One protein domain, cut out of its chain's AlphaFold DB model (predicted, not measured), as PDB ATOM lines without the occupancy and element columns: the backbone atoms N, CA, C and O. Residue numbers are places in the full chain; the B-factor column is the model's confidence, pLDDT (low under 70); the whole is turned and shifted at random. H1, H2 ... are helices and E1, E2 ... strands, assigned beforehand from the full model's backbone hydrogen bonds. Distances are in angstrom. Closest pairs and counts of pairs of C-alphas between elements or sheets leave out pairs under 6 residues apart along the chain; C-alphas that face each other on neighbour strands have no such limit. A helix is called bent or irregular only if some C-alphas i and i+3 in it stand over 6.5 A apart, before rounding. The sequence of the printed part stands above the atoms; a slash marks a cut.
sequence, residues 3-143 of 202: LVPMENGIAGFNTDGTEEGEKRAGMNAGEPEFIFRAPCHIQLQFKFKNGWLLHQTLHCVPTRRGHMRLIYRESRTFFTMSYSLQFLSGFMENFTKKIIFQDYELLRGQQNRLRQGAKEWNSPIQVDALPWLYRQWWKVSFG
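AT A GLANCE: This is residues 3 to 143 of the 202 residues of the protein "PaO domain-containing protein" of Endogone sp. FLAS-F59071 (UniProt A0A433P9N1). A twisted sheet of four antiparallel strands, E2 to E5, stands as a wall; the long helix H3 runs past its E5 edge, and the shorter H4 grazes it nearer the E2 edge. The stretch with E1 and H1 lies off the sheet, and residues 16 to 21 stick out there. The printed part has 141 residues with four named helices and five named strands, in the order E1 H1 E2 E3 E4 E5 H2 H3 H4, and its class is mixed. The sheet's order is E2 - E3 - E4 - E5, a meander, each strand the antiparallel neighbour of the one before. The whole is only just loose, close to compact, with a radius of gyration of the C-alphas of 17.7 A and spans of 49 by 39 by 27 A.

HOW THE PARTS SIT: Start at E1, residues 12 to 14, which pairs with no named strand. H1, residues 19 to 24, is not on the sheet; the closest C-alphas of E1 and H1, those of Asn 14 and Gly 21, are 7.4 A apart. Next come E2, residues 32 to 37, and E3, residues 41 to 47, a hairpin at 158 degrees; look for N 35 and O 43, 2.8 A. E4, residues 53 to 64, makes a hairpin with E3 at 169 degrees, with N 44 and O 56 at 2.8 A. E5, residues 67 to 76, makes a hairpin with E4 at 167 degrees, with N 57 and O 73 at 2.8 A. H2, residues 81 to 84, and H3, residues 86 to 115, only just touch, with 3 pairs of C-alphas within 8 A, and only at the corner; H3 does so with residues 88 to 89 alone, and the closest C-alphas are Ser 82 and Leu 88, 5.4 A. H3 and E5 are near each other, and H3 only grazes the sheet, with residues 96 to 111. H4, residues 126 to 142, is only just on the sheet, with 5 pairs of C-alphas within 10 A, and only grazes it; it is apart from H3. In H3 every O i to N i+4 pair is within hydrogen-bond range, in H4 11 of 13 and in H1 0 of 2, where 2 of 3 O i to N i+3 pairs are; H2 is too short for an i+4 pair.

IN THESE COORDINATES: Find C-alpha 12 at (38.220, -12.839, 35.417), where E1 begins. E2 spans 16.2 A, E3 19.7 A, E4 34.6 A and E5 29.4 A. H3 runs 42.6 A from C-alpha 86 at (25.868, -43.409, 9.344). H4 covers 25.4 A to C-alpha 142 at (23.133, -2.687, 25.482); it is irregular, only just, with C-alphas 127 and 130 6.6 A apart.

THE WHOLE: The C-alphas farthest apart, Ser 84 and Gly 117, are 49.4 A apart. The printed part has no cut and no long link. Its mean pLDDT is 72.8, with residues 3 to 30, 39, 81 to 83 and 141 to 143 under 70.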
ATOM      1  N   LEU A   3      36.082 -15.141  29.219       43.12
ATOM      2  CA  LEU A   3      36.265 -15.610  30.583       43.12
ATOM      3  C   LEU A   3      37.365 -16.651  30.583       43.12
ATOM      4  O   LEU A   3      37.186 -17.761  30.080       43.12
ATOM      5  N   VAL A   4      38.493 -16.259  31.163       43.59
ATOM      6  CA  VAL A   4      39.588 -17.172  31.460       43.59
ATOM      7  C   VAL A   4      39.424 -17.588  32.924       43.59
ATOM      8  O   VAL A   4      39.255 -16.711  33.785       43.59
ATOM      9  N   PRO A   5      39.417 -18.892  33.239       38.00
ATOM     10  CA  PRO A   5      39.511 -19.327  34.625       38.00
ATOM     11  C   PRO A   5      40.827 -18.800  35.215       38.00
ATOM     12  O   PRO A   5      41.895 -18.991  34.646       38.00
ATOM     13  N   MET A   6      40.749 -18.066  36.326       35.88
ATOM     14  CA  MET A   6      41.936 -17.682  37.094       35.88
ATOM     15  C   MET A   6      42.182 -18.692  38.215       35.88
ATOM     16  O   MET A   6      41.233 -19.296  38.721       35.88
ATOM     17  N   GLU A   7      43.443 -18.805  38.651       34.22
ATOM     18  CA  GLU A   7      43.945 -19.740  39.680       34.22
ATOM     19  C   GLU A   7      43.172 -19.720  41.017       34.22
ATOM     20  O   GLU A   7      43.281 -20.652  41.806       34.22
ATOM     21  N   ASN A   8      42.322 -18.713  41.254       29.66
ATOM     22  CA  ASN A   8      41.520 -18.559  42.473       29.66
ATOM     23  C   ASN A   8      40.033 -18.950  42.320       29.66
ATOM     24  O   ASN A   8      39.218 -18.600  43.171       29.66
ATOM     25  N   GLY A   9      39.642 -19.635  41.240       31.27
ATOM     26  CA  GLY A   9      38.279 -20.168  41.078       31.27
ATOM     27  C   GLY A   9      37.186 -19.124  40.796       31.27
ATOM     28  O   GLY A   9      36.005 -19.464  40.789       31.27
ATOM     29  N   ILE A  10      37.555 -17.868  40.526       32.31
ATOM     30  CA  ILE A  10      36.638 -16.806  40.087       32.31
ATOM     31  C   ILE A  10      37.081 -16.357  38.692       32.31
ATOM     32  O   ILE A  10      38.206 -15.892  38.514       32.31
ATOM     33  N   ALA A  11      36.214 -16.533  37.693       38.19
ATOM     34  CA  ALA A  11      36.491 -16.159  36.308       38.19
ATOM     35  C   ALA A  11      36.704 -14.639  36.183       38.19
ATOM     36  O   ALA A  11      35.821 -13.851  36.528       38.19
ATOM     37  N   GLY A  12      37.880 -14.235  35.697       35.62
ATOM     38  CA  GLY A  12      38.220 -12.839  35.417       35.62
ATOM     39  C   GLY A  12      37.799 -12.427  34.004       35.62
ATOM     40  O   GLY A  12      37.724 -13.260  33.099       35.62
ATOM     41  N   PHE A  13      37.525 -11.136  33.803       44.12
ATOM     42  CA  PHE A  13      37.117 -10.596  32.505       44.12
ATOM     43  C   PHE A  13      38.289 -10.027  31.717       44.12
ATOM     44  O   PHE A  13      39.062  -9.237  32.254       44.12
ATOM     45  N   ASN A  14      38.317 -10.305  30.413       39.47
ATOM     46  CA  ASN A  14      39.062  -9.492  29.457       39.47
ATOM     47  C   ASN A  14      38.082  -8.825  28.472       39.47
ATOM     48  O   ASN A  14      37.273  -9.502  27.818       39.47
ATOM     49  N   THR A  15      38.084  -7.489  28.437       35.91
ATOM     50  CA  THR A  15      37.186  -6.656  27.611       35.91
ATOM     51  C   THR A  15      37.797  -6.236  26.283       35.91
ATOM     52  O   THR A  15      37.062  -5.780  25.407       35.91
ATOM     53  N   ASP A  16      39.101  -6.420  26.110       32.50
ATOM     54  CA  ASP A  16      39.820  -5.856  24.976       32.50
ATOM     55  C   ASP A  16      39.829  -6.866  23.828       32.50
ATOM     56  O   ASP A  16      40.496  -7.896  23.867       32.50
ATOM     57  N   GLY A  17      39.016  -6.590  22.806       39.72
ATOM     58  CA  GLY A  17      38.930  -7.369  21.567       39.72
ATOM     59  C   GLY A  17      40.103  -7.140  20.608       39.72
ATOM     60  O   GLY A  17      39.905  -7.193  19.398       39.72
ATOM     61  N   THR A  18      41.290  -6.823  21.121       34.12
ATOM     62  CA  THR A  18      42.522  -6.670  20.339       34.12
ATOM     63  C   THR A  18      43.253  -8.010  20.236       34.12
ATOM     64  O   THR A  18      43.267  -8.791  21.186       34.12
ATOM     65  N   GLU A  19      43.906  -8.274  19.098       40.66
ATOM     66  CA  GLU A  19      44.716  -9.487  18.842       40.66
ATOM     67  C   GLU A  19      45.809  -9.734  19.909       40.66
ATOM     68  O   GLU A  19      46.304 -10.847  20.087       40.66
ATOM     69  N   GLU A  20      46.175  -8.707  20.679       35.38
ATOM     70  CA  GLU A  20      47.101  -8.811  21.813       35.38
ATOM     71  C   GLU A  20      46.466  -9.427  23.077       35.38
ATOM     72  O   GLU A  20      47.175 -10.028  23.890       35.38
ATOM     73  N   GLY A  21      45.138  -9.356  23.229       39.00
ATOM     74  CA  GLY A  21      44.379 -10.014  24.297       39.00
ATOM     75  C   GLY A  21      44.291 -11.535  24.127       39.00
ATOM     76  O   GLY A  21      44.323 -12.263  25.120       39.00
ATOM     77  N   GLU A  22      44.289 -12.026  22.882       40.12
ATOM     78  CA  GLU A  22      44.360 -13.463  22.564       40.12
ATOM     79  C   GLU A  22      45.711 -14.078  22.954       40.12
ATOM     80  O   GLU A  22      45.765 -15.228  23.386       40.12
ATOM     81  N   LYS A  23      46.811 -13.313  22.873       35.59
ATOM     82  CA  LYS A  23      48.153 -13.801  23.242       35.59
ATOM     83  C   LYS A  23      48.381 -13.901  24.752       35.59
ATOM     84  O   LYS A  23      49.201 -14.710  25.177       35.59
ATOM     85  N   ARG A  24      47.675 -13.107  25.569       39.75
ATOM     86  CA  ARG A  24      47.736 -13.205  27.043       39.75
ATOM     87  C   ARG A  24      46.820 -14.292  27.613       39.75
ATOM     88  O   ARG A  24      47.066 -14.754  28.720       39.75
ATOM     89  N   ALA A  25      45.823 -14.740  26.853       45.75
ATOM     90  CA  ALA A  25      44.962 -15.876  27.183       45.75
ATOM     91  C   ALA A  25      45.575 -17.205  26.695       45.75
ATOM     92  O   ALA A  25      44.935 -17.990  25.993       45.75
ATOM     93  N   GLY A  26      46.847 -17.449  27.028       40.59
ATOM     94  CA  GLY A  26      47.492 -18.730  26.751       40.59
ATOM     95  C   GLY A  26      46.687 -19.863  27.391       40.59
ATOM     96  O   GLY A  26      46.601 -19.949  28.610       40.59
ATOM     97  N   MET A  27      46.052 -20.701  26.569       50.66
ATOM     98  CA  MET A  27      45.210 -21.792  27.058       50.66
ATOM     99  C   MET A  27      46.058 -22.866  27.730       50.66
ATOM    100  O   MET A  27      46.827 -23.562  27.063       50.66
ATOM    101  N   ASN A  28      45.856 -23.055  29.031       55.88
ATOM    102  CA  ASN A  28      46.316 -24.254  29.712       55.88
ATOM    103  C   ASN A  28      45.485 -25.449  29.224       55.88
ATOM    104  O   ASN A  28      44.258 -25.387  29.107       55.88
ATOM    105  N   ALA A  29      46.152 -26.551  28.881       58.84
ATOM    106  CA  ALA A  29      45.469 -27.745  28.402       58.84
ATOM    107  C   ALA A  29      44.553 -28.318  29.500       58.84
ATOM    108  O   ALA A  29      45.043 -28.762  30.539       58.84
ATOM    109  N   GLY A  30      43.245 -28.374  29.236       65.44
ATOM    110  CA  GLY A  30      42.242 -28.951  30.139       65.44
ATOM    111  C   GLY A  30      41.204 -27.977  30.700       65.44
ATOM    112  O   GLY A  30      40.243 -28.444  31.306       65.44
ATOM    113  N   GLU A  31      41.340 -26.668  30.479       77.38
ATOM    114  CA  GLU A  31      40.383 -25.684  30.997       77.38
ATOM    115  C   GLU A  31      39.334 -25.273  29.944       77.38
ATOM    116  O   GLU A  31      39.695 -24.995  28.794       77.38
ATOM    117  N   PRO A  32      38.032 -25.245  30.296       80.88
ATOM    118  CA  PRO A  32      36.995 -24.699  29.428       80.88
ATOM    119  C   PRO A  32      37.092 -23.178  29.326       80.88
ATOM    120  O   PRO A  32      37.134 -22.485  30.342       80.88
ATOM    121  N   GLU A  33      37.021 -22.652  28.107       83.62
ATOM    122  CA  GLU A  33      36.879 -21.216  27.865       83.62
ATOM    123  C   GLU A  33      35.430 -20.882  27.501       83.62
ATOM    124  O   GLU A  33      34.867 -21.447  26.556       83.62
ATOM    125  N   PHE A  34      34.844 -19.925  28.224       83.56
ATOM    126  CA  PHE A  34      33.528 -19.372  27.916       83.56
ATOM    127  C   PHE A  34      33.678 -17.981  27.308       83.56
ATOM    128  O   PHE A  34      34.205 -17.053  27.924       83.56
ATOM    129  N   ILE A  35      33.158 -17.820  26.099       84.62
ATOM    130  CA  ILE A  35      33.198 -16.567  25.359       84.62
ATOM    131  C   ILE A  35      31.766 -16.104  25.136       84.62
ATOM    132  O   ILE A  35      30.964 -16.766  24.476       84.62
ATOM    133  N   PHE A  36      31.460 -14.918  25.650       82.69
ATOM    134  CA  PHE A  36      30.189 -14.250  25.416       82.69
ATOM    135  C   PHE A  36      30.398 -13.156  24.375       82.69
ATOM    136  O   PHE A  36      31.208 -12.235  24.562       82.69
ATOM    137  N   ARG A  37      29.672 -13.263  23.259       80.56
ATOM    138  CA  ARG A  37      29.658 -12.260  22.194       80.56
ATOM    139  C   ARG A  37      28.255 -11.693  22.009       80.56
ATOM    140  O   ARG A  37      27.237 -12.383  22.075       80.56
ATOM    141  N   ALA A  38      28.238 -10.392  21.765       71.69
ATOM    142  CA  ALA A  38      27.064  -9.647  21.351       71.69
ATOM    143  C   ALA A  38      26.431 -10.253  20.083       71.69
ATOM    144  O   ALA A  38      27.184 -10.678  19.205       71.69
ATOM    145  N   PRO A  39      25.091 -10.262  19.928       68.50
ATOM    146  CA  PRO A  39      24.055  -9.890  20.904       68.50
ATOM    147  C   PRO A  39      23.551 -11.060  21.776       68.50
ATOM    148  O   PRO A  39      22.984 -10.835  22.839       68.50
ATOM    149  N   CYS A  40      23.733 -12.306  21.341       77.69
ATOM    150  CA  CYS A  40      23.199 -13.499  22.009       77.69
ATOM    151  C   CYS A  40      23.991 -14.762  21.639       77.69
ATOM    152  O   CYS A  40      23.416 -15.827  21.414       77.69
ATOM    153  N   HIS A  41      25.312 -14.624  21.519       84.50
ATOM    154  CA  HIS A  41      26.201 -15.706  21.125       84.50
ATOM    155  C   HIS A  41      27.059 -16.154  22.306       84.50
ATOM    156  O   HIS A  41      27.756 -15.350  22.929       84.50
ATOM    157  N   ILE A  42      27.006 -17.448  22.591       87.62
ATOM    158  CA  ILE A  42      27.811 -18.105  23.613       87.62
ATOM    159  C   ILE A  42      28.665 -19.136  22.896       87.62
ATOM    160  O   ILE A  42      28.152 -19.984  22.166       87.62
ATOM    161  N   GLN A  43      29.969 -19.052  23.095       89.94
ATOM    162  CA  GLN A  43      30.925 -19.994  22.552       89.94
ATOM    163  C   GLN A  43      31.676 -20.641  23.705       89.94
ATOM    164  O   GLN A  43      32.195 -19.962  24.586       89.94
ATOM    165  N   LEU A  44      31.720 -21.961  23.677       88.81
ATOM    166  CA  LEU A  44      32.419 -22.797  24.627       88.81
ATOM    167  C   LEU A  44      33.515 -23.542  23.873       88.81
ATOM    168  O   LEU A  44      33.257 -24.178  22.845       88.81
ATOM    169  N   GLN A  45      34.746 -23.409  24.352       89.12
ATOM    170  CA  GLN A  45      35.903 -24.075  23.773       89.12
ATOM    171  C   GLN A  45      36.548 -24.991  24.805       89.12
ATOM    172  O   GLN A  45      36.860 -24.560  25.912       89.12
ATOM    173  N   PHE A  46      36.803 -26.238  24.419       86.00
ATOM    174  CA  PHE A  46      37.609 -27.167  25.202       86.00
ATOM    175  C   PHE A  46      38.821 -27.604  24.390       86.00
ATOM    176  O   PHE A  46      38.672 -28.196  23.317       86.00
ATOM    177  N   LYS A  47      40.019 -27.351  24.924       83.69
ATOM    178  CA  LYS A  47      41.275 -27.915  24.413       83.69
ATOM    179  C   LYS A  47      41.711 -29.072  25.297       83.69
ATOM    180  O   LYS A  47      42.012 -28.888  26.476       83.69
ATOM    181  N   PHE A  48      41.793 -30.258  24.713       80.62
ATOM    182  CA  PHE A  48      42.366 -31.426  25.369       80.62
ATOM    183  C   PHE A  48      43.871 -31.524  25.083       80.62
ATOM    184  O   PHE A  48      44.372 -30.986  24.095       80.62
ATOM    185  N   LYS A  49      44.593 -32.277  25.925       72.31
ATOM    186  CA  LYS A  49      46.064 -32.417  25.891       72.31
ATOM    187  C   LYS A  49      46.647 -32.944  24.568       72.31
ATOM    188  O   LYS A  49      47.831 -32.754  24.327       72.31
ATOM    189  N   ASN A  50      45.832 -33.527  23.686       76.69
ATOM    190  CA  ASN A  50      46.285 -34.177  22.449       76.69
ATOM    191  C   ASN A  50      45.939 -33.386  21.170       76.69
ATOM    192  O   ASN A  50      45.809 -33.975  20.100       76.69
ATOM    193  N   GLY A  51      45.700 -32.074  21.270       76.81
ATOM    194  CA  GLY A  51      45.269 -31.251  20.126       76.81
ATOM    195  C   GLY A  51      43.810 -31.481  19.707       76.81
ATOM    196  O   GLY A  51      43.352 -30.955  18.692       76.81
ATOM    197  N   TRP A  52      43.056 -32.253  20.493       85.25
ATOM    198  CA  TRP A  52      41.615 -32.361  20.319       85.25
ATOM    199  C   TRP A  52      40.951 -31.084  20.802       85.25
ATOM    200  O   TRP A  52      41.245 -30.570  21.884       85.25
ATOM    201  N   LEU A  53      40.041 -30.596  19.980       84.56
ATOM    202  CA  LEU A  53      39.365 -29.334  20.161       84.56
ATOM    203  C   LEU A  53      37.875 -29.581  19.987       84.56
ATOM    204  O   LEU A  53      37.451 -30.167  18.986       84.56
ATOM    205  N   LEU A  54      37.103 -29.160  20.982       85.94
ATOM    206  CA  LEU A  54      35.649 -29.127  20.934       85.94
ATOM    207  C   LEU A  54      35.212 -27.667  20.973       85.94
ATOM    208  O   LEU A  54      35.522 -26.944  21.918       85.94
ATOM    209  N   HIS A  55      34.477 -27.257  19.950       89.00
ATOM    210  CA  HIS A  55      33.806 -25.973  19.886       89.00
ATOM    211  C   HIS A  55      32.303 -26.192  19.929       89.00
ATOM    212  O   HIS A  55      31.728 -26.822  19.043       89.00
ATOM    213  N   GLN A  56      31.663 -25.620  20.934       90.25
ATOM    214  CA  GLN A  56      30.215 -25.565  21.038       90.25
ATOM    215  C   GLN A  56      29.793 -24.109  20.937       90.25
ATOM    216  O   GLN A  56      30.292 -23.245  21.651       90.25
ATOM    217  N   THR A  57      28.893 -23.823  20.010       90.94
ATOM    218  CA  THR A  57      28.361 -22.484  19.770       90.94
ATOM    219  C   THR A  57      26.854 -22.519  19.933       90.94
ATOM    220  O   THR A  57      26.172 -23.331  19.307       90.94
ATOM    221  N   LEU A  58      26.351 -21.628  20.776       90.12
ATOM    222  CA  LEU A  58      24.943 -21.464  21.086       90.12
ATOM    223  C   LEU A  58      24.521 -20.045  20.708       90.12
ATOM    224  O   LEU A  58      25.094 -19.068  21.193       90.12
ATOM    225  N   HIS A  59      23.512 -19.923  19.849       89.12
ATOM    226  CA  HIS A  59      22.877 -18.643  19.552       89.12
ATOM    227  C   HIS A  59      21.452 -18.638  20.092       89.12
ATOM    228  O   HIS A  59      20.638 -19.491  19.737       89.12
ATOM    229  N   CYS A  60      21.156 -17.655  20.931       85.88
ATOM    230  CA  CYS A  60      19.872 -17.490  21.599       85.88
ATOM    231  C   CYS A  60      19.108 -16.334  20.952       85.88
ATOM    232  O   CYS A  60      19.051 -15.237  21.504       85.88
ATOM    233  N   VAL A  61      18.557 -16.558  19.760       84.38
ATOM    234  CA  VAL A  61      17.963 -15.477  18.964       84.38
ATOM    235  C   VAL A  61      16.535 -15.202  19.445       84.38
ATOM    236  O   VAL A  61      15.688 -16.096  19.351       84.38
ATOM    237  N   PRO A  62      16.229 -13.998  19.961       77.12
ATOM    238  CA  PRO A  62      14.859 -13.631  20.306       77.12
ATOM    239  C   PRO A  62      13.997 -13.598  19.038       77.12
ATOM    240  O   PRO A  62      14.385 -12.977  18.054       77.12
ATOM    241  N   THR A  63      12.840 -14.263  19.053       77.25
ATOM    242  CA  THR A  63      11.912 -14.268  17.902       77.25
ATOM    243  C   THR A  63      10.662 -13.447  18.188       77.25
ATOM    244  O   THR A  63      10.332 -12.541  17.437       77.25
ATOM    245  N   ARG A  64      10.002 -13.707  19.320       72.38
ATOM    246  CA  ARG A  64       8.866 -12.922  19.829       72.38
ATOM    247  C   ARG A  64       8.935 -12.833  21.347       72.38
ATOM    248  O   ARG A  64       9.678 -13.576  21.986       72.38
ATOM    249  N   ARG A  65       8.129 -11.968  21.967       70.12
ATOM    250  CA  ARG A  65       8.075 -11.887  23.434       70.12
ATOM    251  C   ARG A  65       7.811 -13.278  24.035       70.12
ATOM    252  O   ARG A  65       6.898 -13.997  23.631       70.12
ATOM    253  N   GLY A  66       8.665 -13.681  24.975       73.25
ATOM    254  CA  GLY A  66       8.595 -14.996  25.613       73.25
ATOM    255  C   GLY A  66       9.024 -16.178  24.735       73.25
ATOM    256  O   GLY A  66       8.838 -17.313  25.163       73.25
ATOM    257  N   HIS A  67       9.587 -15.945  23.548       77.94
ATOM    258  CA  HIS A  67      10.068 -16.997  22.661       77.94
ATOM    259  C   HIS A  67      11.459 -16.680  22.134       77.94
ATOM    260  O   HIS A  67      11.813 -15.536  21.846       77.94
ATOM    261  N   MET A  68      12.238 -17.735  21.969       83.31
ATOM    262  CA  MET A  68      13.575 -17.664  21.417       83.31
ATOM    263  C   MET A  68      13.818 -18.877  20.534       83.31
ATOM    264  O   MET A  68      13.310 -19.967  20.798       83.31
ATOM    265  N   ARG A  69      14.618 -18.682  19.492       85.38
ATOM    266  CA  ARG A  69      15.186 -19.762  18.700       85.38
ATOM    267  C   ARG A  69      16.578 -20.061  19.239       85.38
ATOM    268  O   ARG A  69      17.442 -19.185  19.247       85.38
ATOM    269  N   LEU A  70      16.775 -21.299  19.671       86.31
ATOM    270  CA  LEU A  70      18.071 -21.810  20.094       86.31
ATOM    271  C   LEU A  70      18.753 -22.476  18.899       86.31
ATOM    272  O   LEU A  70      18.247 -23.465  18.374       86.31
ATOM    273  N   ILE A  71      19.880 -21.930  18.456       89.19
ATOM    274  CA  ILE A  71      20.707 -22.531  17.407       89.19
ATOM    275  C   ILE A  71      21.940 -23.108  18.092       89.19
ATOM    276  O   ILE A  71      22.806 -22.361  18.545       89.19
ATOM    277  N   TYR A  72      21.997 -24.432  18.177       88.56
ATOM    278  CA  TYR A  72      23.147 -25.163  18.692       88.56
ATOM    279  C   TYR A  72      23.981 -25.688  17.524       88.56
ATOM    280  O   TYR A  72      23.458 -26.334  16.616       88.56
ATOM    281  N   ARG A  73      25.284 -25.423  17.557       88.62
ATOM    282  CA  ARG A  73      26.251 -25.973  16.612       88.62
ATOM    283  C   ARG A  73      27.465 -26.472  17.373       88.62
ATOM    284  O   ARG A  73      28.051 -25.740  18.163       88.62
ATOM    285  N   GLU A  74      27.852 -27.703  17.081       87.94
ATOM    286  CA  GLU A  74      29.033 -28.356  17.634       87.94
ATOM    287  C   GLU A  74      30.022 -28.641  16.506       87.94
ATOM    288  O   GLU A  74      29.641 -29.064  15.414       87.94
ATOM    289  N   SER A  75      31.297 -28.390  16.768       85.44
ATOM    290  CA  SER A  75      32.411 -28.737  15.897       85.44
ATOM    291  C   SER A  75      33.491 -29.404  16.737       85.44
ATOM    292  O   SER A  75      33.816 -28.933  17.826       85.44
ATOM    293  N   ARG A  76      34.048 -30.507  16.241       85.88
ATOM    294  CA  ARG A  76      35.073 -31.287  16.936       85.88
ATOM    295  C   ARG A  76      36.152 -31.740  15.967       85.88
ATOM    296  O   ARG A  76      35.844 -32.159  14.855       85.88
ATOM    297  N   THR A  77      37.412 -31.676  16.392       82.75
ATOM    298  CA  THR A  77      38.555 -32.156  15.589       82.75
ATOM    299  C   THR A  77      38.836 -33.647  15.774       82.75
ATOM    300  O   THR A  77      39.604 -34.236  15.020       82.75
ATOM    301  N   PHE A  78      38.196 -34.276  16.759       76.88
ATOM    302  CA  PHE A  78      38.341 -35.687  17.103       76.88
ATOM    303  C   PHE A  78      37.060 -36.466  16.771       76.88
ATOM    304  O   PHE A  78      35.997 -35.883  16.557       76.88
ATOM    305  N   PHE A  79      37.162 -37.794  16.681       70.44
ATOM    306  CA  PHE A  79      36.084 -38.669  16.193       70.44
ATOM    307  C   PHE A  79      35.549 -38.297  14.796       70.44
ATOM    308  O   PHE A  79      34.367 -38.484  14.512       70.44
ATOM    309  N   THR A  80      36.398 -37.836  13.875       70.00
ATOM    310  CA  THR A  80      35.987 -37.549  12.486       70.00
ATOM    311  C   THR A  80      35.439 -38.779  11.758       70.00
ATOM    312  O   THR A  80      34.519 -38.650  10.953       70.00
ATOM    313  N   MET A  81      35.887 -39.991  12.115       66.75
ATOM    314  CA  MET A  81      35.306 -41.233  11.581       66.75
ATOM    315  C   MET A  81      33.814 -41.405  11.903       66.75
ATOM    316  O   MET A  81      33.114 -42.099  11.170       66.75
ATOM    317  N   SER A  82      33.304 -40.758  12.961       64.62
ATOM    318  CA  SER A  82      31.876 -40.813  13.307       64.62
ATOM    319  C   SER A  82      30.971 -40.191  12.245       64.62
ATOM    320  O   SER A  82      29.814 -40.581  12.150       64.62
ATOM    321  N   TYR A  83      31.496 -39.284  11.414       67.62
ATOM    322  CA  TYR A  83      30.758 -38.716  10.282       67.62
ATOM    323  C   TYR A  83      30.701 -39.662   9.076       67.62
ATOM    324  O   TYR A  83      29.788 -39.554   8.265       67.62
ATOM    325  N   SER A  84      31.655 -40.592   8.964       72.00
ATOM    326  CA  SER A  84      31.714 -41.566   7.865       72.00
ATOM    327  C   SER A  84      30.757 -42.745   8.084       72.00
ATOM    328  O   SER A  84      30.186 -43.288   7.141       72.00
ATOM    329  N   LEU A  85      30.520 -43.121   9.345       75.00
ATOM    330  CA  LEU A  85      29.628 -44.222   9.707       75.00
ATOM    331  C   LEU A  85      28.234 -43.694  10.073       75.00
ATOM    332  O   LEU A  85      28.031 -43.190  11.176       75.00
ATOM    333  N   GLN A  86      27.257 -43.879   9.177       74.31
ATOM    334  CA  GLN A  86      25.868 -43.409   9.344       74.31
ATOM    335  C   GLN A  86      25.198 -43.855  10.658       74.31
ATOM    336  O   GLN A  86      24.395 -43.125  11.233       74.31
ATOM    337  N   PHE A  87      25.529 -45.042  11.171       75.56
ATOM    338  CA  PHE A  87      25.005 -45.497  12.464       75.56
ATOM    339  C   PHE A  87      25.535 -44.649  13.630       75.56
ATOM    340  O   PHE A  87      24.793 -44.280  14.542       75.56
ATOM    341  N   LEU A  88      26.827 -44.312  13.590       73.69
ATOM    342  CA  LEU A  88      27.487 -43.566  14.654       73.69
ATOM    343  C   LEU A  88      27.075 -42.089  14.633       73.69
ATOM    344  O   LEU A  88      26.922 -41.491  15.699       73.69
ATOM    345  N   SER A  89      26.830 -41.519  13.449       73.44
ATOM    346  CA  SER A  89      26.282 -40.166  13.327       73.44
ATOM    347  C   SER A  89      24.873 -40.069  13.921       73.44
ATOM    348  O   SER A  89      24.622 -39.156  14.705       73.44
ATOM    349  N   GLY A  90      23.996 -41.047  13.659       78.62
ATOM    350  CA  GLY A  90      22.653 -41.095  14.248       78.62
ATOM    351  C   GLY A  90      22.661 -41.256  15.774       78.62
ATOM    352  O   GLY A  90      21.897 -40.593  16.477       78.62
ATOM    353  N   PHE A  91      23.559 -42.087  16.316       80.38
ATOM    354  CA  PHE A  91      23.724 -42.220  17.769       80.38
ATOM    355  C   PHE A  91      24.171 -40.901  18.419       80.38
ATOM    356  O   PHE A  91      23.590 -40.476  19.420       80.38
ATOM    357  N   MET A  92      25.163 -40.232  17.828       75.25
ATOM    358  CA  MET A  92      25.666 -38.949  18.325       75.25
ATOM    359  C   MET A  92      24.603 -37.851  18.234       75.25
ATOM    360  O   MET A  92      24.445 -37.091  19.181       75.25
ATOM    361  N   GLU A  93      23.822 -37.806  17.153       78.94
ATOM    362  CA  GLU A  93      22.720 -36.851  17.012       78.94
ATOM    363  C   GLU A  93      21.659 -37.039  18.106       78.94
ATOM    364  O   GLU A  93      21.218 -36.066  18.717       78.94
ATOM    365  N   ASN A  94      21.280 -38.283  18.407       83.00
ATOM    366  CA  ASN A  94      20.326 -38.579  19.478       83.00
ATOM    367  C   ASN A  94      20.872 -38.204  20.860       83.00
ATOM    368  O   ASN A  94      20.134 -37.672  21.692       83.00
ATOM    369  N   PHE A  95      22.161 -38.443  21.099       81.81
ATOM    370  CA  PHE A  95      22.814 -38.052  22.344       81.81
ATOM    371  C   PHE A  95      22.846 -36.526  22.510       81.81
ATOM    372  O   PHE A  95      22.427 -36.010  23.547       81.81
ATOM    373  N   THR A  96      23.242 -35.797  21.465       80.06
ATOM    374  CA  THR A  96      23.228 -34.329  21.440       80.06
ATOM    375  C   THR A  96      21.815 -33.780  21.644       80.06
ATOM    376  O   THR A  96      21.622 -32.888  22.469       80.06
ATOM    377  N   LYS A  97      20.802 -34.341  20.968       83.06
ATOM    378  CA  LYS A  97      19.394 -33.958  21.170       83.06
ATOM    379  C   LYS A  97      18.973 -34.134  22.624       83.06
ATOM    380  O   LYS A  97      18.374 -33.221  23.181       83.06
ATOM    381  N   LYS A  98      19.304 -35.265  23.252       86.56
ATOM    382  CA  LYS A  98      18.944 -35.536  24.651       86.56
ATOM    383  C   LYS A  98      19.485 -34.466  25.603       86.56
ATOM    384  O   LYS A  98      18.733 -33.987  26.445       86.56
ATOM    385  N   ILE A  99      20.751 -34.077  25.447       83.25
ATOM    386  CA  ILE A  99      21.376 -33.030  26.272       83.25
ATOM    387  C   ILE A  99      20.660 -31.692  26.066       83.25
ATOM    388  O   ILE A  99      20.243 -31.059  27.031       83.25
ATOM    389  N   ILE A 100      20.433 -31.301  24.809       83.94
ATOM    390  CA  ILE A 100      19.743 -30.044  24.485       83.94
ATOM    391  C   ILE A 100      18.323 -30.025  25.066       83.94
ATOM    392  O   ILE A 100      17.874 -28.995  25.567       83.94
ATOM    393  N   PHE A 101      17.604 -31.149  25.016       85.62
ATOM    394  CA  PHE A 101      16.249 -31.231  25.559       85.62
ATOM    395  C   PHE A 101      16.210 -31.165  27.087       85.62
ATOM    396  O   PHE A 101      15.281 -30.577  27.636       85.62
ATOM    397  N   GLN A 102      17.224 -31.692  27.773       86.88
ATOM    398  CA  GLN A 102      17.337 -31.554  29.222       86.88
ATOM    399  C   GLN A 102      17.498 -30.080  29.632       86.88
ATOM    400  O   GLN A 102      16.794 -29.599  30.523       86.88
ATOM    401  N   ASP A 103      18.356 -29.336  28.931       85.00
ATOM    402  CA  ASP A 103      18.521 -27.896  29.163       85.00
ATOM    403  C   ASP A 103      17.260 -27.107  28.774       85.00
ATOM    404  O   ASP A 103      16.880 -26.141  29.440       85.00
ATOM    405  N   TYR A 104      16.559 -27.535  27.720       86.50
ATOM    406  CA  TYR A 104      15.285 -26.944  27.313       86.50
ATOM    407  C   TYR A 104      14.211 -27.062  28.402       86.50
ATOM    408  O   TYR A 104      13.517 -26.082  28.686       86.50
ATOM    409  N   GLU A 105      14.072 -28.228  29.035       87.06
ATOM    410  CA  GLU A 105      13.117 -28.428  30.132       87.06
ATOM    411  C   GLU A 105      13.445 -27.535  31.334       87.06
ATOM    412  O   GLU A 105      12.543 -26.911  31.906       87.06
ATOM    413  N   LEU A 106      14.734 -27.379  31.659       87.69
ATOM    414  CA  LEU A 106      15.195 -26.455  32.695       87.69
ATOM    415  C   LEU A 106      14.793 -25.004  32.378       87.69
ATOM    416  O   LEU A 106      14.204 -24.324  33.224       87.69
ATOM    417  N   LEU A 107      15.061 -24.537  31.154       85.88
ATOM    418  CA  LEU A 107      14.707 -23.184  30.708       85.88
ATOM    419  C   LEU A 107      13.193 -22.955  30.721       85.88
ATOM    420  O   LEU A 107      12.727 -21.895  31.146       85.88
ATOM    421  N   ARG A 108      12.408 -23.953  30.306       85.12
ATOM    422  CA  ARG A 108      10.941 -23.895  30.345       85.12
ATOM    423  C   ARG A 108      10.428 -23.774  31.781       85.12
ATOM    424  O   ARG A 108       9.550 -22.950  32.043       85.12
ATOM    425  N   GLY A 109      10.987 -24.546  32.712       86.69
ATOM    426  CA  GLY A 109      10.648 -24.466  34.133       86.69
ATOM    427  C   GLY A 109      10.970 -23.096  34.733       86.69
ATOM    428  O   GLY A 109      10.132 -22.502  35.417       86.69
ATOM    429  N   GLN A 110      12.148 -22.549  34.416       85.56
ATOM    430  CA  GLN A 110      12.531 -21.193  34.817       85.56
ATOM    431  C   GLN A 110      11.564 -20.150  34.253       85.56
ATOM    432  O   GLN A 110      11.071 -19.303  34.996       85.56
ATOM    433  N   GLN A 111      11.223 -20.238  32.965       85.50
ATOM    434  CA  GLN A 111      10.285 -19.313  32.338       85.50
ATOM    435  C   GLN A 111       8.903 -19.348  33.002       85.50
ATOM    436  O   GLN A 111       8.314 -18.289  33.220       85.50
ATOM    437  N   ASN A 112       8.388 -20.534  33.337       85.56
ATOM    438  CA  ASN A 112       7.096 -20.663  34.010       85.56
ATOM    439  C   ASN A 112       7.112 -19.990  35.392       85.56
ATOM    440  O   ASN A 112       6.246 -19.176  35.698       85.56
ATOM    441  N   ARG A 113       8.160 -20.229  36.192       84.69
ATOM    442  CA  ARG A 113       8.314 -19.581  37.506       84.69
ATOM    443  C   ARG A 113       8.388 -18.060  37.407       84.69
ATOM    444  O   ARG A 113       7.748 -17.369  38.194       84.69
ATOM    445  N   LEU A 114       9.116 -17.530  36.425       83.44
ATOM    446  CA  LEU A 114       9.191 -16.082  36.205       83.44
ATOM    447  C   LEU A 114       7.836 -15.487  35.800       83.44
ATOM    448  O   LEU A 114       7.493 -14.398  36.249       83.44
ATOM    449  N   ARG A 115       7.029 -16.205  35.005       81.38
ATOM    450  CA  ARG A 115       5.652 -15.783  34.679       81.38
ATOM    451  C   ARG A 115       4.740 -15.763  35.905       81.38
ATOM    452  O   ARG A 115       3.873 -14.905  35.986       81.38
ATOM    453  N   GLN A 116       4.966 -16.662  36.859       87.25
ATOM    454  CA  GLN A 116       4.248 -16.712  38.137       87.25
ATOM    455  C   GLN A 116       4.735 -15.656  39.151       87.25
ATOM    456  O   GLN A 116       4.292 -15.652  40.295       87.25
ATOM    457  N   GLY A 117       5.654 -14.765  38.761       85.31
ATOM    458  CA  GLY A 117       6.170 -13.704  39.629       85.31
ATOM    459  C   GLY A 117       7.272 -14.154  40.593       85.31
ATOM    460  O   GLY A 117       7.602 -13.421  41.527       85.31
ATOM    461  N   ALA A 118       7.869 -15.335  40.389       84.69
ATOM    462  CA  ALA A 118       9.052 -15.727  41.148       84.69
ATOM    463  C   ALA A 118      10.216 -14.764  40.855       84.69
ATOM    464  O   ALA A 118      10.446 -14.373  39.712       84.69
ATOM    465  N   LYS A 119      10.983 -14.407  41.889       82.06
ATOM    466  CA  LYS A 119      12.175 -13.554  41.752       82.06
ATOM    467  C   LYS A 119      13.295 -14.322  41.046       82.06
ATOM    468  O   LYS A 119      13.543 -15.475  41.397       82.06
ATOM    469  N   GLU A 120      14.014 -13.688  40.110       74.25
ATOM    470  CA  GLU A 120      15.067 -14.370  39.336       74.25
ATOM    471  C   GLU A 120      16.217 -14.902  40.209       74.25
ATOM    472  O   GLU A 120      16.847 -15.888  39.842       74.25
ATOM    473  N   TRP A 121      16.493 -14.259  41.350       74.62
ATOM    474  CA  TRP A 121      17.538 -14.645  42.303       74.62
ATOM    475  C   TRP A 121      17.044 -14.504  43.736       74.62
ATOM    476  O   TRP A 121      17.274 -13.493  44.394       74.62
ATOM    477  N   ASN A 122      16.344 -15.524  44.226       76.75
ATOM    478  CA  ASN A 122      15.926 -15.545  45.626       76.75
ATOM    479  C   ASN A 122      17.056 -16.001  46.571       76.75
ATOM    480  O   ASN A 122      17.085 -15.607  47.729       76.75
ATOM    481  N   SER A 123      17.993 -16.819  46.078       79.75
ATOM    482  CA  SER A 123      19.139 -17.320  46.845       79.75
ATOM    483  C   SER A 123      20.320 -17.571  45.900       79.75
ATOM    484  O   SER A 123      20.429 -18.667  45.349       79.75
ATOM    485  N   PRO A 124      21.146 -16.546  45.611       79.06
ATOM    486  CA  PRO A 124      22.303 -16.722  44.749       79.06
ATOM    487  C   PRO A 124      23.370 -17.556  45.462       79.06
ATOM    488  O   PRO A 124      23.748 -17.269  46.600       79.06
ATOM    489  N   ILE A 125      23.877 -18.570  44.774       81.94
ATOM    490  CA  ILE A 125      25.031 -19.369  45.195       81.94
ATOM    491  C   ILE A 125      26.275 -18.944  44.406       81.94
ATOM    492  O   ILE A 125      26.180 -18.233  43.411       81.94
ATOM    493  N   GLN A 126      27.471 -19.363  44.829       79.75
ATOM    494  CA  GLN A 126      28.736 -18.916  44.213       79.75
ATOM    495  C   GLN A 126      28.795 -19.153  42.690       79.75
ATOM    496  O   GLN A 126      29.358 -18.342  41.958       79.75
ATOM    497  N   VAL A 127      28.152 -20.216  42.196       79.62
ATOM    498  CA  VAL A 127      28.084 -20.532  40.757       79.62
ATOM    499  C   VAL A 127      27.197 -19.569  39.952       79.62
ATOM    500  O   VAL A 127      27.328 -19.494  38.733       79.62
ATOM    501  N   ASP A 128      26.355 -18.767  40.614       81.94
ATOM    502  CA  ASP A 128      25.515 -17.744  39.975       81.94
ATOM    503  C   ASP A 128      26.276 -16.456  39.634       81.94
ATOM    504  O   ASP A 128      25.718 -15.555  38.995       81.94
ATOM    505  N   ALA A 129      27.558 -16.365  40.007       83.75
ATOM    506  CA  ALA A 129      28.409 -15.246  39.627       83.75
ATOM    507  C   ALA A 129      28.423 -15.068  38.102       83.75
ATOM    508  O   ALA A 129      28.240 -13.962  37.608       83.75
ATOM    509  N   LEU A 130      28.540 -16.156  37.337       81.88
ATOM    510  CA  LEU A 130      28.640 -16.094  35.881       81.88
ATOM    511  C   LEU A 130      27.401 -15.452  35.207       81.88
ATOM    512  O   LEU A 130      27.570 -14.482  34.460       81.88
ATOM    513  N   PRO A 131      26.154 -15.902  35.459       79.88
ATOM    514  CA  PRO A 131      24.980 -15.225  34.913       79.88
ATOM    515  C   PRO A 131      24.804 -13.786  35.427       79.88
ATOM    516  O   PRO A 131      24.302 -12.937  34.686       79.88
ATOM    517  N   TRP A 132      25.224 -13.476  36.661       82.69
ATOM    518  CA  TRP A 132      25.212 -12.104  37.188       82.69
ATOM    519  C   TRP A 132      26.148 -11.183  36.399       82.69
ATOM    520  O   TRP A 132      25.719 -10.147  35.883       82.69
ATOM    521  N   LEU A 133      27.391 -11.624  36.220       82.88
ATOM    522  CA  LEU A 133      28.420 -10.976  35.414       82.88
ATOM    523  C   LEU A 133      27.951 -10.757  33.969       82.88
ATOM    524  O   LEU A 133      28.062  -9.650  33.439       82.88
ATOM    525  N   TYR A 134      27.342 -11.775  33.357       80.69
ATOM    526  CA  TYR A 134      26.768 -11.672  32.016       80.69
ATOM    527  C   TYR A 134      25.666 -10.607  31.932       80.69
ATOM    528  O   TYR A 134      25.667  -9.787  31.014       80.69
ATOM    529  N   ARG A 135      24.733 -10.564  32.896       79.25
ATOM    530  CA  ARG A 135      23.669  -9.544  32.920       79.25
ATOM    531  C   ARG A 135      24.225  -8.140  33.125       79.25
ATOM    532  O   ARG A 135      23.710  -7.199  32.523       79.25
ATOM    533  N   GLN A 136      25.241  -7.979  33.970       81.00
ATOM    534  CA  GLN A 136      25.895  -6.687  34.164       81.00
ATOM    535  C   GLN A 136      26.581  -6.221  32.879       81.00
ATOM    536  O   GLN A 136      26.351  -5.089  32.453       81.00
ATOM    537  N   TRP A 137      27.346  -7.098  32.226       79.25
ATOM    538  CA  TRP A 137      27.931  -6.822  30.915       79.25
ATOM    539  C   TRP A 137      26.865  -6.444  29.893       79.25
ATOM    540  O   TRP A 137      26.973  -5.392  29.272       79.25
ATOM    541  N   TRP A 138      25.789  -7.226  29.786       74.81
ATOM    542  CA  TRP A 138      24.686  -6.934  28.876       74.81
ATOM    543  C   TRP A 138      24.089  -5.544  29.141       74.81
ATOM    544  O   TRP A 138      23.871  -4.777  28.208       74.81
ATOM    545  N   LYS A 139      23.870  -5.171  30.410       74.69
ATOM    546  CA  LYS A 139      23.340  -3.844  30.775       74.69
ATOM    547  C   LYS A 139      24.299  -2.717  30.399       74.69
ATOM    548  O   LYS A 139      23.845  -1.664  29.964       74.69
ATOM    549  N   VAL A 140      25.603  -2.915  30.562       72.81
ATOM    550  CA  VAL A 140      26.613  -1.918  30.182       72.81
ATOM    551  C   VAL A 140      26.722  -1.805  28.660       72.81
ATOM    552  O   VAL A 140      26.786  -0.694  28.141       72.81
ATOM    553  N   SER A 141      26.698  -2.934  27.949       68.69
ATOM    554  CA  SER A 141      26.861  -2.997  26.495       68.69
ATOM    555  C   SER A 141      25.610  -2.599  25.707       68.69
ATOM    556  O   SER A 141      25.759  -2.010  24.646       68.69
ATOM    557  N   PHE A 142      24.403  -2.887  26.208       65.06
ATOM    558  CA  PHE A 142      23.133  -2.687  25.482       65.06
ATOM    559  C   PHE A 142      22.052  -1.942  26.279       65.06
ATOM    560  O   PHE A 142      20.982  -1.634  25.759       65.06
ATOM    561  N   GLY A 143      22.267  -1.674  27.570       59.19
ATOM    562  CA  GLY A 143      21.271  -1.003  28.413       59.19
ATOM    563  C   GLY A 143      21.150   0.501  28.151       59.19
ATOM    564  O   GLY A 143      20.161   1.108  28.562       59.19
TER     565      GLY A 143